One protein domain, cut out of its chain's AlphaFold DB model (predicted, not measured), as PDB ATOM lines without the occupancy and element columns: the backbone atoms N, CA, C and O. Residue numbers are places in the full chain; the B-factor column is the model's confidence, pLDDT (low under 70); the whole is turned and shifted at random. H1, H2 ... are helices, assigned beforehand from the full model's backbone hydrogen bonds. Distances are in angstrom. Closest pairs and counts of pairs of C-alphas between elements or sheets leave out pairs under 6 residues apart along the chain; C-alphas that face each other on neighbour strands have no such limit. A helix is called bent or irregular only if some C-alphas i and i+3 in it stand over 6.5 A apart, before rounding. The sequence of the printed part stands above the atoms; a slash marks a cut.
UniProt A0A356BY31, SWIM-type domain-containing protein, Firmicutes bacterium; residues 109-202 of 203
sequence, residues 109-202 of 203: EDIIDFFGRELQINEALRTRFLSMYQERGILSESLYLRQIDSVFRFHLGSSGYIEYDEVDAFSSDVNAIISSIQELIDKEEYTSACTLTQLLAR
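This is residues 109 to 202 of the 203 residues of the protein "SWIM-type domain-containing protein" of Firmicutes bacterium (UniProt A0A356BY31). Three helices, H3, H4 and H5, make a small up-and-down bundle, and H1 and H2 form a V-shaped extension at one side of it, meeting only at their corner. H4 is the longest helix of the bundle; H3 packs on one part of it and the shorter H5 on another, while H1 reaches away from the bundle and its residues 109 to 114 stick out free. The printed part has 94 residues with five named helices, in the order H1, H2, H3, H4, H5, and no named strand; the class is all helix. The whole is only just loose, close to compact, with a radius of gyration of the C-alphas of 15.1 A. Its outline is flat, with spans of 47 by 35 by 18 A.

H1 covers residues 109 to 121 and is 18.9 A long from first to last C-alpha; C-alpha 109 stands at (53.825, 9.669, -55.978). After Asn 122 comes H2, residues 123 to 135, 18.8 A long. H3 covers residues 141 to 156 and is 22.1 A long, beginning with C-alpha 141 at (45.960, -13.961, -54.320). H4, residues 167 to 186, is the longest helix with 20 residues and 28.4 A. H5 covers residues 190 to 200, is 15.3 A long, and ends with C-alpha 200 at (44.653, -22.575, -47.291). No helix is bent.

H3, H4 and H5 form a bundle that is up and down, each helix running against the one before it in the chain. H3 and H4 are a helical hairpin: they touch, opposite ways at a shallow tilt of 18 degrees, and their closest C-alphas, those of His 155 and Phe 170, are 6.2 A apart. H3 touches H4 with residues 148 to 155 alone, and H4 touches H3 with residues 170 to 177 alone. H4 and H5 are a helical hairpin too, touching at a shallow tilt of 18 degrees, opposite ways; the closest C-alphas are those of Ile 181 and Ala 193, at 5.1 A, and H4 touches H5 with residues 181 to 185 alone. H3 touches H5 with residues 141 to 148 alone, the same way at a shallow tilt of 32 degrees, with the C-alphas of Tyr 144 and Leu 196 closest at 6.2 A. Outward from the bundle, H2 and H3 are near each other, with 5 pairs of C-alphas within 10 A. H2 and H4 are close but not clearly touching: their closest C-alphas, those of Gln 134 and Ser 180, are 8.0 A apart. H1 and H2 touch only at the corner by their link, opposite ways at a steep tilt of 63 degrees, with the C-alphas of Leu 119 and Arg 126 closest at 5.1 A. H1 is apart from H3, H4 and H5, and H2 is apart from H5. In H1, H2, H3, H4 and H5 every O i to N i+4 pair of the backbone is within hydrogen-bond range.

The two C-alphas farthest apart are those of Glu 109 and Tyr 164, at 47.4 A, and the first and last printed C-alphas, Glu 109 and Arg 202, are 36.8 A apart. The printed part has no cut. No link is long: those from H1 to H2, H2 to H3 and H4 to H5 are tight, and the one from H3 to H4, of 10 residues, is short. The mean pLDDT of the printed part is 80.2. The pLDDT is under 70, low confidence, at 15 residues of the printed part, namely residues 131 to 143 and residues 157 to 158.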
ATOM      1  N   GLU A 109      52.549  10.383 -55.838       87.56
ATOM      2  CA  GLU A 109      53.825   9.669 -55.978       87.56
ATOM      3  C   GLU A 109      54.732   9.836 -54.750       87.56
ATOM      4  O   GLU A 109      55.225   8.841 -54.221       87.56
ATOM      5  N   ASP A 110      54.842  11.051 -54.211       89.75
ATOM      6  CA  ASP A 110      55.664  11.337 -53.033       89.75
ATOM      7  C   ASP A 110      55.119  10.643 -51.777       89.75
ATOM      8  O   ASP A 110      55.882  10.126 -50.955       89.75
ATOM      9  N   ILE A 111      53.788  10.573 -51.648       92.88
ATOM     10  CA  ILE A 111      53.123   9.865 -50.546       92.88
ATOM     11  C   ILE A 111      53.410   8.364 -50.630       92.88
ATOM     12  O   ILE A 111      53.761   7.747 -49.622       92.88
ATOM     13  N   ILE A 112      53.282   7.771 -51.822       87.62
ATOM     14  CA  ILE A 112      53.553   6.344 -52.044       87.62
ATOM     15  C   ILE A 112      55.020   6.024 -51.735       87.62
ATOM     16  O   ILE A 112      55.294   5.035 -51.052       87.62
ATOM     17  N   ASP A 113      55.953   6.867 -52.174       89.69
ATOM     18  CA  ASP A 113      57.388   6.671 -51.961       89.69
ATOM     19  C   ASP A 113      57.799   6.838 -50.491       89.69
ATOM     20  O   ASP A 113      58.624   6.077 -49.971       89.69
ATOM     21  N   PHE A 114      57.235   7.820 -49.784       92.25
ATOM     22  CA  PHE A 114      57.441   7.974 -48.343       92.25
ATOM     23  C   PHE A 114      56.864   6.784 -47.572       92.25
ATOM     24  O   PHE A 114      57.589   6.098 -46.847       92.25
ATOM     25  N   PHE A 115      55.582   6.485 -47.778       92.81
ATOM     26  CA  PHE A 115      54.892   5.427 -47.048       92.81
ATOM     27  C   PHE A 115      55.485   4.044 -47.350       92.81
ATOM     28  O   PHE A 115      55.635   3.216 -46.454       92.81
ATOM     29  N   GLY A 116      55.912   3.803 -48.593       86.19
ATOM     30  CA  GLY A 116      56.599   2.579 -48.995       86.19
ATOM     31  C   GLY A 116      57.921   2.352 -48.256       86.19
ATOM     32  O   GLY A 116      58.229   1.211 -47.907       86.19
ATOM     33  N   ARG A 117      58.690   3.414 -47.971       89.75
ATOM     34  CA  ARG A 117      59.904   3.333 -47.139       89.75
ATOM     35  C   ARG A 117      59.564   3.045 -45.678       89.75
ATOM     36  O   ARG A 117      60.167   2.148 -45.090       89.75
ATOM     37  N   GLU A 118      58.558   3.718 -45.125       92.88
ATOM     38  CA  GLU A 118      58.115   3.483 -43.745       92.88
ATOM     39  C   GLU A 118      57.604   2.052 -43.526       92.88
ATOM     40  O   GLU A 118      57.956   1.412 -42.536       92.88
ATOM     41  N   LEU A 119      56.863   1.482 -44.482       87.19
ATOM     42  CA  LEU A 119      56.402   0.089 -44.415       87.19
ATOM     43  C   LEU A 119      57.546  -0.939 -44.414       87.19
ATOM     44  O   LEU A 119      57.370  -2.043 -43.891       87.19
ATOM     45  N   GLN A 120      58.708  -0.621 -44.993       82.25
ATOM     46  CA  GLN A 120      59.877  -1.511 -44.951       82.25
ATOM     47  C   GLN A 120      60.505  -1.541 -43.556       82.25
ATOM     48  O   GLN A 120      60.926  -2.601 -43.096       82.25
ATOM     49  N   ILE A 121      60.533  -0.392 -42.882       85.06
ATOM     50  CA  ILE A 121      61.229  -0.210 -41.607       85.06
ATOM     51  C   ILE A 121      60.317  -0.570 -40.425       85.06
ATOM     52  O   ILE A 121      60.755  -1.220 -39.478       85.06
ATOM     53  N   ASN A 122      59.039  -0.193 -40.484       84.81
ATOM     54  CA  ASN A 122      58.111  -0.281 -39.363       84.81
ATOM     55  C   ASN A 122      57.151  -1.476 -39.503       84.81
ATOM     56  O   ASN A 122      56.137  -1.419 -40.203       84.81
ATOM     57  N   GLU A 123      57.466  -2.574 -38.809       79.94
ATOM     58  CA  GLU A 123      56.659  -3.799 -38.822       79.94
ATOM     59  C   GLU A 123      55.244  -3.603 -38.274       79.94
ATOM     60  O   GLU A 123      54.287  -4.076 -38.884       79.94
ATOM     61  N   ALA A 124      55.089  -2.860 -37.178       76.44
ATOM     62  CA  ALA A 124      53.778  -2.618 -36.583       76.44
ATOM     63  C   ALA A 124      52.861  -1.837 -37.539       76.44
ATOM     64  O   ALA A 124      51.690  -2.188 -37.709       76.44
ATOM     65  N   LEU A 125      53.396  -0.806 -38.204       83.44
ATOM     66  CA  LEU A 125      52.669  -0.055 -39.229       83.44
ATOM     67  C   LEU A 125      52.297  -0.951 -40.415       83.44
ATOM     68  O   LEU A 125      51.156  -0.915 -40.872       83.44
ATOM     69  N   ARG A 126      53.226  -1.800 -40.871       85.19
ATOM     70  CA  ARG A 126      52.991  -2.757 -41.960       85.19
ATOM     71  C   ARG A 126      51.875  -3.747 -41.639       85.19
ATOM     72  O   ARG A 126      50.994  -3.945 -42.473       85.19
ATOM     73  N   THR A 127      51.864  -4.321 -40.440       74.44
ATOM     74  CA  THR A 127      50.806  -5.244 -40.005       74.44
ATOM     75  C   THR A 127      49.447  -4.546 -39.929       74.44
ATOM     76  O   THR A 127      48.464  -5.067 -40.458       74.44
ATOM     77  N   ARG A 128      49.382  -3.334 -39.356       77.12
ATOM     78  CA  ARG A 128      48.146  -2.528 -39.316       77.12
ATOM     79  C   ARG A 128      47.641  -2.179 -40.717       77.12
ATOM     80  O   ARG A 128      46.445  -2.282 -40.974       77.12
ATOM     81  N   PHE A 129      48.543  -1.816 -41.627       81.19
ATOM     82  CA  PHE A 129      48.205  -1.513 -43.016       81.19
ATOM     83  C   PHE A 129      47.626  -2.731 -43.752       81.19
ATOM     84  O   PHE A 129      46.607  -2.610 -44.429       81.19
ATOM     85  N   LEU A 130      48.227  -3.915 -43.581       72.62
ATOM     86  CA  LEU A 130      47.706  -5.164 -44.152       72.62
ATOM     87  C   LEU A 130      46.335  -5.538 -43.570       72.62
ATOM     88  O   LEU A 130      45.451  -5.948 -44.318       72.62
ATOM     89  N   SER A 131      46.140  -5.333 -42.265       67.19
ATOM     90  CA  SER A 131      44.867  -5.611 -41.581       67.19
ATOM     91  C   SER A 131      43.734  -4.707 -42.087       67.19
ATOM     92  O   SER A 131      42.647  -5.181 -42.396       67.19
ATOM     93  N   MET A 132      44.010  -3.415 -42.302       68.25
ATOM     94  CA  MET A 132      43.043  -2.479 -42.897       68.25
ATOM     95  C   MET A 132      42.559  -2.933 -44.288       68.25
ATOM     96  O   MET A 132      41.409  -2.699 -44.660       68.25
ATOM     97  N   TYR A 133      43.427  -3.575 -45.077       62.12
ATOM     98  CA  TYR A 133      43.057  -4.122 -46.386       62.12
ATOM     99  C   TYR A 133      42.274  -5.438 -46.292       62.12
ATOM    100  O   TYR A 133      41.395  -5.663 -47.124       62.12
ATOM    101  N   GLN A 134      42.533  -6.269 -45.277       59.53
ATOM    102  CA  GLN A 134      41.743  -7.477 -44.998       59.53
ATOM    103  C   GLN A 134      40.269  -7.133 -44.745       59.53
ATOM    104  O   GLN A 134      39.381  -7.768 -45.307       59.53
ATOM    105  N   GLU A 135      39.998  -6.068 -43.989       56.66
ATOM    106  CA  GLU A 135      38.628  -5.641 -43.669       56.66
ATOM    107  C   GLU A 135      37.833  -5.152 -44.895       56.66
ATOM    108  O   GLU A 135      36.597  -5.217 -44.903       56.66
ATOM    109  N   ARG A 136      38.530  -4.695 -45.945       53.94
ATOM    110  CA  ARG A 136      37.948  -4.166 -47.193       53.94
ATOM    111  C   ARG A 136      37.819  -5.199 -48.316       53.94
ATOM    112  O   ARG A 136      37.423  -4.808 -49.408       53.94
ATOM    113  N   GLY A 137      38.196  -6.460 -48.090       52.97
ATOM    114  CA  GLY A 137      37.949  -7.569 -49.024       52.97
ATOM    115  C   GLY A 137      38.791  -7.601 -50.314       52.97
ATOM    116  O   GLY A 137      38.889  -8.615 -51.010       52.97
ATOM    117  N   ILE A 138      39.517  -6.518 -50.602       53.84
ATOM    118  CA  ILE A 138      40.401  -6.395 -51.763       53.84
ATOM    119  C   ILE A 138      41.804  -6.877 -51.382       53.84
ATOM    120  O   ILE A 138      42.701  -6.087 -51.090       53.84
ATOM    121  N   LEU A 139      42.015  -8.189 -51.410       59.47
ATOM    122  CA  LEU A 139      43.351  -8.780 -51.350       59.47
ATOM    123  C   LEU A 139      43.634  -9.537 -52.643       59.47
ATOM    124  O   LEU A 139      42.817 -10.322 -53.122       59.47
ATOM    125  N   SER A 140      44.815  -9.313 -53.217       63.59
ATOM    126  CA  SER A 140      45.310 -10.155 -54.303       63.59
ATOM    127  C   SER A 140      45.643 -11.554 -53.775       63.59
ATOM    128  O   SER A 140      46.059 -11.705 -52.626       63.59
ATOM    129  N   GLU A 141      45.553 -12.575 -54.634       65.38
ATOM    130  CA  GLU A 141      45.960 -13.961 -54.320       65.38
ATOM    131  C   GLU A 141      47.351 -14.021 -53.652       65.38
ATOM    132  O   GLU A 141      47.573 -14.765 -52.700       65.38
ATOM    133  N   SER A 142      48.278 -13.164 -54.092       65.81
ATOM    134  CA  SER A 142      49.634 -13.058 -53.543       65.81
ATOM    135  C   SER A 142      49.704 -12.590 -52.083       65.81
ATOM    136  O   SER A 142      50.655 -12.944 -51.388       65.81
ATOM    137  N   LEU A 143      48.738 -11.802 -51.602       68.12
ATOM    138  CA  LEU A 143      48.698 -11.336 -50.213       68.12
ATOM    139  C   LEU A 143      48.115 -12.400 -49.285       68.12
ATOM    140  O   LEU A 143      48.690 -12.645 -48.226       68.12
ATOM    141  N   TYR A 144      47.059 -13.090 -49.722       73.62
ATOM    142  CA  TYR A 144      46.530 -14.259 -49.016       73.62
ATOM    143  C   TYR A 144      47.591 -15.355 -48.868       73.62
ATOM    144  O   TYR A 144      47.785 -15.876 -47.771       73.62
ATOM    145  N   LEU A 145      48.346 -15.632 -49.938       73.12
ATOM    146  CA  LEU A 145      49.486 -16.551 -49.897       73.12
ATOM    147  C   LEU A 145      50.533 -16.120 -48.871       73.12
ATOM    148  O   LEU A 145      50.929 -16.917 -48.032       73.12
ATOM    149  N   ARG A 146      50.950 -14.847 -48.886       73.62
ATOM    150  CA  ARG A 146      51.938 -14.341 -47.920       73.62
ATOM    151  C   ARG A 146      51.460 -14.449 -46.477       73.62
ATOM    152  O   ARG A 146      52.279 -14.750 -45.614       73.62
ATOM    153  N   GLN A 147      50.179 -14.184 -46.218       74.19
ATOM    154  CA  GLN A 147      49.594 -14.293 -44.885       74.19
ATOM    155  C   GLN A 147      49.603 -15.745 -44.408       74.19
ATOM    156  O   GLN A 147      50.145 -16.021 -43.339       74.19
ATOM    157  N   ILE A 148      49.083 -16.667 -45.221       82.00
ATOM    158  CA  ILE A 148      49.099 -18.103 -44.926       82.00
ATOM    159  C   ILE A 148      50.544 -18.566 -44.687       82.00
ATOM    160  O   ILE A 148      50.862 -19.066 -43.612       82.00
ATOM    161  N   ASP A 149      51.454 -18.279 -45.619       82.00
ATOM    162  CA  ASP A 149      52.869 -18.644 -45.514       82.00
ATOM    163  C   ASP A 149      53.552 -18.058 -44.276       82.00
ATOM    164  O   ASP A 149      54.539 -18.618 -43.801       82.00
ATOM    165  N   SER A 150      53.113 -16.892 -43.791       81.25
ATOM    166  CA  SER A 150      53.680 -16.279 -42.588       81.25
ATOM    167  C   SER A 150      53.264 -17.025 -41.324       81.25
ATOM    168  O   SER A 150      54.133 -17.310 -40.504       81.25
ATOM    169  N   VAL A 151      51.991 -17.424 -41.219       83.75
ATOM    170  CA  VAL A 151      51.480 -18.238 -40.105       83.75
ATOM    171  C   VAL A 151      52.192 -19.587 -40.088       83.75
ATOM    172  O   VAL A 151      52.764 -19.978 -39.073       83.75
ATOM    173  N   PHE A 152      52.263 -20.264 -41.236       83.81
ATOM    174  CA  PHE A 152      52.962 -21.544 -41.335       83.81
ATOM    175  C   PHE A 152      54.459 -21.418 -41.027       83.81
ATOM    176  O   PHE A 152      54.979 -22.211 -40.249       83.81
ATOM    177  N   ARG A 153      55.171 -20.417 -41.569       82.06
ATOM    178  CA  ARG A 153      56.604 -20.228 -41.264       82.06
ATOM    179  C   ARG A 153      56.873 -19.904 -39.802       82.06
ATOM    180  O   ARG A 153      57.897 -20.342 -39.288       82.06
ATOM    181  N   PHE A 154      56.005 -19.120 -39.170       82.56
ATOM    182  CA  PHE A 154      56.149 -18.762 -37.765       82.56
ATOM    183  C   PHE A 154      56.065 -20.009 -36.874       82.56
ATOM    184  O   PHE A 154      56.948 -20.224 -36.052       82.56
ATOM    185  N   HIS A 155      55.072 -20.869 -37.122       82.44
ATOM    186  CA  HIS A 155      54.786 -22.035 -36.279       82.44
ATOM    187  C   HIS A 155      55.568 -23.311 -36.639       82.44
ATOM    188  O   HIS A 155      55.815 -24.136 -35.767       82.44
ATOM    189  N   LEU A 156      55.986 -23.504 -37.898       82.31
ATOM    190  CA  LEU A 156      56.744 -24.700 -38.330       82.31
ATOM    191  C   LEU A 156      58.249 -24.633 -38.022       82.31
ATOM    192  O   LEU A 156      58.951 -25.645 -38.128       82.31
ATOM    193  N   GLY A 157      58.771 -23.442 -37.713       67.81
ATOM    194  CA  GLY A 157      60.188 -23.224 -37.431       67.81
ATOM    195  C   GLY A 157      61.138 -23.819 -38.486       67.81
ATOM    196  O   GLY A 157      60.833 -23.908 -39.674       67.81
ATOM    197  N   SER A 158      62.339 -24.224 -38.056       66.38
ATOM    198  CA  SER A 158      63.335 -24.885 -38.928       66.38
ATOM    199  C   SER A 158      63.127 -26.399 -39.061       66.38
ATOM    200  O   SER A 158      63.755 -27.026 -39.913       66.38
ATOM    201  N   SER A 159      62.310 -26.993 -38.186       70.62
ATOM    202  CA  SER A 159      62.079 -28.438 -38.108       70.62
ATOM    203  C   SER A 159      61.071 -28.919 -39.152       70.62
ATOM    204  O   SER A 159      61.110 -30.091 -39.525       70.62
ATOM    205  N   GLY A 160      60.203 -28.028 -39.646       77.06
ATOM    206  CA  GLY A 160      59.117 -28.383 -40.558       77.06
ATOM    207  C   GLY A 160      57.945 -29.066 -39.852       77.06
ATOM    208  O   GLY A 160      57.117 -29.682 -40.519       77.06
ATOM    209  N   TYR A 161      57.878 -28.967 -38.522       82.25
ATOM    210  CA  TYR A 161      56.801 -29.500 -37.693       82.25
ATOM    211  C   TYR A 161      56.348 -28.436 -36.698       82.25
ATOM    212  O   TYR A 161      57.133 -27.584 -36.295       82.25
ATOM    213  N   ILE A 162      55.080 -28.509 -36.305       84.44
ATOM    214  CA  ILE A 162      54.513 -27.649 -35.267       84.44
ATOM    215  C   ILE A 162      54.804 -28.319 -33.928       84.44
ATOM    216  O   ILE A 162      54.389 -29.462 -33.709       84.44
ATOM    217  N   GLU A 163      55.548 -27.633 -33.065       84.19
ATOM    218  CA  GLU A 163      55.835 -28.115 -31.714       84.19
ATOM    219  C   GLU A 163      54.534 -28.212 -30.907       84.19
ATOM    220  O   GLU A 163      53.604 -27.429 -31.096       84.19
ATOM    221  N   TYR A 164      54.436 -29.215 -30.030       84.69
ATOM    222  CA  TYR A 164      53.176 -29.545 -29.351       84.69
ATOM    223  C   TYR A 164      52.608 -28.374 -28.525       84.69
ATOM    224  O   TYR A 164      51.394 -28.222 -28.429       84.69
ATOM    225  N   ASP A 165      53.475 -27.551 -27.941       85.75
ATOM    226  CA  ASP A 165      53.133 -26.352 -27.171       85.75
ATOM    227  C   ASP A 165      52.678 -25.161 -28.032       85.75
ATOM    228  O   ASP A 165      51.950 -24.306 -27.531       85.75
ATOM    229  N   GLU A 166      53.004 -25.144 -29.326       85.06
ATOM    230  CA  GLU A 166      52.548 -24.132 -30.294       85.06
ATOM    231  C   GLU A 166      51.249 -24.536 -31.016       85.06
ATOM    232  O   GLU A 166      50.656 -23.732 -31.736       85.06
ATOM    233  N   VAL A 167      50.752 -25.765 -30.821       88.75
ATOM    234  CA  VAL A 167      49.552 -26.278 -31.512       88.75
ATOM    235  C   VAL A 167      48.324 -25.404 -31.266       88.75
ATOM    236  O   VAL A 167      47.560 -25.153 -32.204       88.75
ATOM    237  N   ASP A 168      48.126 -24.927 -30.038       87.31
ATOM    238  CA  ASP A 168      46.983 -24.074 -29.697       87.31
ATOM    239  C   ASP A 168      47.097 -22.694 -30.365       87.31
ATOM    240  O   ASP A 168      46.115 -22.189 -30.915       87.31
ATOM    241  N   ALA A 169      48.300 -22.111 -30.381       80.56
ATOM    242  CA  ALA A 169      48.569 -20.826 -31.021       80.56
ATOM    243  C   ALA A 169      48.403 -20.918 -32.544       80.56
ATOM    244  O   ALA A 169      47.662 -20.135 -33.140       80.56
ATOM    245  N   PHE A 170      48.985 -21.944 -33.166       87.19
ATOM    246  CA  PHE A 170      48.801 -22.230 -34.583       87.19
ATOM    247  C   PHE A 170      47.328 -22.444 -34.943       87.19
ATOM    248  O   PHE A 170      46.830 -21.875 -35.915       87.19
ATOM    249  N   SER A 171      46.606 -23.242 -34.151       89.19
ATOM    250  CA  SER A 171      45.181 -23.497 -34.382       89.19
ATOM    251  C   SER A 171      44.365 -22.210 -34.287       89.19
ATOM    252  O   SER A 171      43.453 -22.004 -35.087       89.19
ATOM    253  N   SER A 172      44.690 -21.328 -33.339       85.69
ATOM    254  CA  SER A 172      44.066 -20.009 -33.221       85.69
ATOM    255  C   SER A 172      44.297 -19.160 -34.475       85.69
ATOM    256  O   SER A 172      43.340 -18.616 -35.029       85.69
ATOM    257  N   ASP A 173      45.531 -19.101 -34.975       83.00
ATOM    258  CA  ASP A 173      45.878 -18.303 -36.155       83.00
ATOM    259  C   ASP A 173      45.225 -18.838 -37.439       83.00
ATOM    260  O   ASP A 173      44.709 -18.067 -38.253       83.00
ATOM    261  N   VAL A 174      45.161 -20.162 -37.610       88.12
ATOM    262  CA  VAL A 174      44.433 -20.783 -38.729       88.12
ATOM    263  C   VAL A 174      42.931 -20.511 -38.622       88.12
ATOM    264  O   VAL A 174      42.296 -20.165 -39.620       88.12
ATOM    265  N   ASN A 175      42.350 -20.605 -37.423       88.00
ATOM    266  CA  ASN A 175      40.938 -20.286 -37.204       88.00
ATOM    267  C   ASN A 175      40.618 -18.810 -37.482       88.00
ATOM    268  O   ASN A 175      39.521 -18.510 -37.953       88.00
ATOM    269  N   ALA A 176      41.562 -17.892 -37.259       81.31
ATOM    270  CA  ALA A 176      41.402 -16.490 -37.638       81.31
ATOM    271  C   ALA A 176      41.314 -16.319 -39.166       81.31
ATOM    272  O   ALA A 176      40.461 -15.577 -39.653       81.31
ATOM    273  N   ILE A 177      42.121 -17.062 -39.937       84.31
ATOM    274  CA  ILE A 177      42.023 -17.079 -41.408       84.31
ATOM    275  C   ILE A 177      40.690 -17.695 -41.861       84.31
ATOM    276  O   ILE A 177      40.052 -17.188 -42.777       84.31
ATOM    277  N   ILE A 178      40.223 -18.766 -41.218       88.31
ATOM    278  CA  ILE A 178      38.910 -19.354 -41.536       88.31
ATOM    279  C   ILE A 178      37.777 -18.362 -41.232       88.31
ATOM    280  O   ILE A 178      36.834 -18.240 -42.013       88.31
ATOM    281  N   SER A 179      37.886 -17.618 -40.133       86.00
ATOM    282  CA  SER A 179      36.903 -16.594 -39.762       86.00
ATOM    283  C   SER A 179      36.841 -15.474 -40.804       86.00
ATOM    284  O   SER A 179      35.747 -15.057 -41.175       86.00
ATOM    285  N   SER A 180      37.982 -15.059 -41.367       81.81
ATOM    286  CA  SER A 180      37.990 -14.058 -42.442       81.81
ATOM    287  C   SER A 180      37.374 -14.578 -43.747       81.81
ATOM    288  O   SER A 180      36.700 -13.820 -44.441       81.81
ATOM    289  N   ILE A 181      37.500 -15.876 -44.063       86.31
ATOM    290  CA  ILE A 181      36.760 -16.495 -45.181       86.31
ATOM    291  C   ILE A 181      35.249 -16.367 -44.955       86.31
ATOM    292  O   ILE A 181      34.524 -16.024 -45.889       86.31
ATOM    293  N   GLN A 182      34.772 -16.621 -43.733       86.00
ATOM    294  CA  GLN A 182      33.349 -16.501 -43.412       86.00
ATOM    295  C   GLN A 182      32.857 -15.056 -43.562       86.00
ATOM    296  O   GLN A 182      31.821 -14.833 -44.181       86.00
ATOM    297  N   GLU A 183      33.627 -14.070 -43.099       83.50
ATOM    298  CA  GLU A 183      33.291 -12.653 -43.285       83.50
ATOM    299  C   GLU A 183      33.216 -12.246 -44.764       83.50
ATOM    300  O   GLU A 183      32.342 -11.468 -45.150       83.50
ATOM    301  N   LEU A 184      34.105 -12.776 -45.612       84.00
ATOM    302  CA  LEU A 184      34.057 -12.541 -47.060       84.00
ATOM    303  C   LEU A 184      32.792 -13.141 -47.686       84.00
ATOM    304  O   LEU A 184      32.192 -12.522 -48.563       84.00
ATOM    305  N   ILE A 185      32.361 -14.322 -47.229       87.44
ATOM    306  CA  ILE A 185      31.101 -14.942 -47.666       87.44
ATOM    307  C   ILE A 185      29.908 -14.073 -47.253       87.44
ATOM    308  O   ILE A 185      29.021 -13.838 -48.076       87.44
ATOM    309  N   ASP A 186      29.907 -13.568 -46.019       88.31
ATOM    310  CA  ASP A 186      28.837 -12.722 -45.479       88.31
ATOM    311  C   ASP A 186      28.743 -11.367 -46.210       88.31
ATOM    312  O   ASP A 186      27.657 -10.802 -46.337       88.31
ATOM    313  N   LYS A 187      29.867 -10.868 -46.743       83.00
ATOM    314  CA  LYS A 187      29.956  -9.666 -47.595       83.00
ATOM    315  C   LYS A 187      29.695  -9.935 -49.088       83.00
ATOM    316  O   LYS A 187      29.862  -9.029 -49.899       83.00
ATOM    317  N   GLU A 188      29.293 -11.153 -49.459       86.69
ATOM    318  CA  GLU A 188      29.073 -11.599 -50.849       86.69
ATOM    319  C   GLU A 188      30.336 -11.562 -51.746       86.69
ATOM    320  O   GLU A 188      30.260 -11.617 -52.977       86.69
ATOM    321  N   GLU A 189      31.533 -11.547 -51.153       80.81
ATOM    322  CA  GLU A 189      32.821 -11.548 -51.857       80.81
ATOM    323  C   GLU A 189      33.312 -12.966 -52.194       80.81
ATOM    324  O   GLU A 189      34.399 -13.419 -51.813       80.81
ATOM    325  N   TYR A 190      32.503 -13.701 -52.954       85.12
ATOM    326  CA  TYR A 190      32.720 -15.132 -53.190       85.12
ATOM    327  C   TYR A 190      34.032 -15.467 -53.911       85.12
ATOM    328  O   TYR A 190      34.624 -16.516 -53.652       85.12
ATOM    329  N   THR A 191      34.515 -14.594 -54.799       80.19
ATOM    330  CA  THR A 191      35.786 -14.805 -55.515       80.19
ATOM    331  C   THR A 191      36.970 -14.797 -54.549       80.19
ATOM    332  O   THR A 191      37.823 -15.687 -54.610       80.19
ATOM    333  N   SER A 192      37.000 -13.832 -53.625       79.62
ATOM    334  CA  SER A 192      38.029 -13.707 -52.589       79.62
ATOM    335  C   SER A 192      37.969 -14.880 -51.610       79.62
ATOM    336  O   SER A 192      38.992 -15.521 -51.364       79.62
ATOM    337  N   ALA A 193      36.768 -15.233 -51.136       84.62
ATOM    338  CA  ALA A 193      36.559 -16.371 -50.241       84.62
ATOM    339  C   ALA A 193      37.008 -17.702 -50.873       84.62
ATOM    340  O   ALA A 193      37.719 -18.492 -50.248       84.62
ATOM    341  N   CYS A 194      36.643 -17.937 -52.139       85.31
ATOM    342  CA  CYS A 194      37.035 -19.136 -52.879       85.31
ATOM    343  C   CYS A 194      38.556 -19.201 -53.077       85.31
ATOM    344  O   CYS A 194      39.164 -20.242 -52.832       85.31
ATOM    345  N   THR A 195      39.178 -18.076 -53.445       82.44
ATOM    346  CA  THR A 195      40.636 -17.980 -53.606       82.44
ATOM    347  C   THR A 195      41.348 -18.299 -52.294       82.44
ATOM    348  O   THR A 195      42.193 -19.188 -52.260       82.44
ATOM    349  N   LEU A 196      40.973 -17.648 -51.189       83.50
ATOM    350  CA  LEU A 196      41.598 -17.875 -49.885       83.50
ATOM    351  C   LEU A 196      41.416 -19.324 -49.396       83.50
ATOM    352  O   LEU A 196      42.368 -19.935 -48.914       83.50
ATOM    353  N   THR A 197      40.236 -19.912 -49.608       87.69
ATOM    354  CA  THR A 197      39.972 -21.328 -49.295       87.69
ATOM    355  C   THR A 197      40.893 -22.263 -50.083       87.69
ATOM    356  O   THR A 197      41.465 -23.194 -49.519       87.69
ATOM    357  N   GLN A 198      41.068 -22.017 -51.387       85.50
ATOM    358  CA  GLN A 198      41.969 -22.810 -52.228       85.50
ATOM    359  C   GLN A 198      43.423 -22.689 -51.780       85.50
ATOM    360  O   GLN A 198      44.151 -23.676 -51.833       85.50
ATOM    361  N   LEU A 199      43.843 -21.497 -51.353       82.94
ATOM    362  CA  LEU A 199      45.197 -21.251 -50.870       82.94
ATOM    363  C   LEU A 199      45.471 -21.946 -49.535       82.94
ATOM    364  O   LEU A 199      46.521 -22.564 -49.398       82.94
ATOM    365  N   LEU A 200      44.529 -21.900 -48.588       84.56
ATOM    366  CA  LEU A 200      44.653 -22.575 -47.291       84.56
ATOM    367  C   LEU A 200      44.726 -24.104 -47.444       84.56
ATOM    368  O   LEU A 200      45.382 -24.783 -46.663       84.56
ATOM    369  N   ALA A 201      44.048 -24.644 -48.459       82.00
ATOM    370  CA  ALA A 201      44.019 -26.071 -48.760       82.00
ATOM    371  C   ALA A 201      45.200 -26.556 -49.626       82.00
ATOM    372  O   ALA A 201      45.220 -27.732 -50.003       82.00
ATOM    373  N   ARG A 202      46.158 -25.685 -49.989       75.44
ATOM    374  CA  ARG A 202      47.363 -26.123 -50.710       75.44
ATOM    375  C   ARG A 202      48.264 -26.925 -49.753       75.44
ATOM    376  O   ARG A 202      48.568 -26.416 -48.678       75.44
TER     377      ARG A 202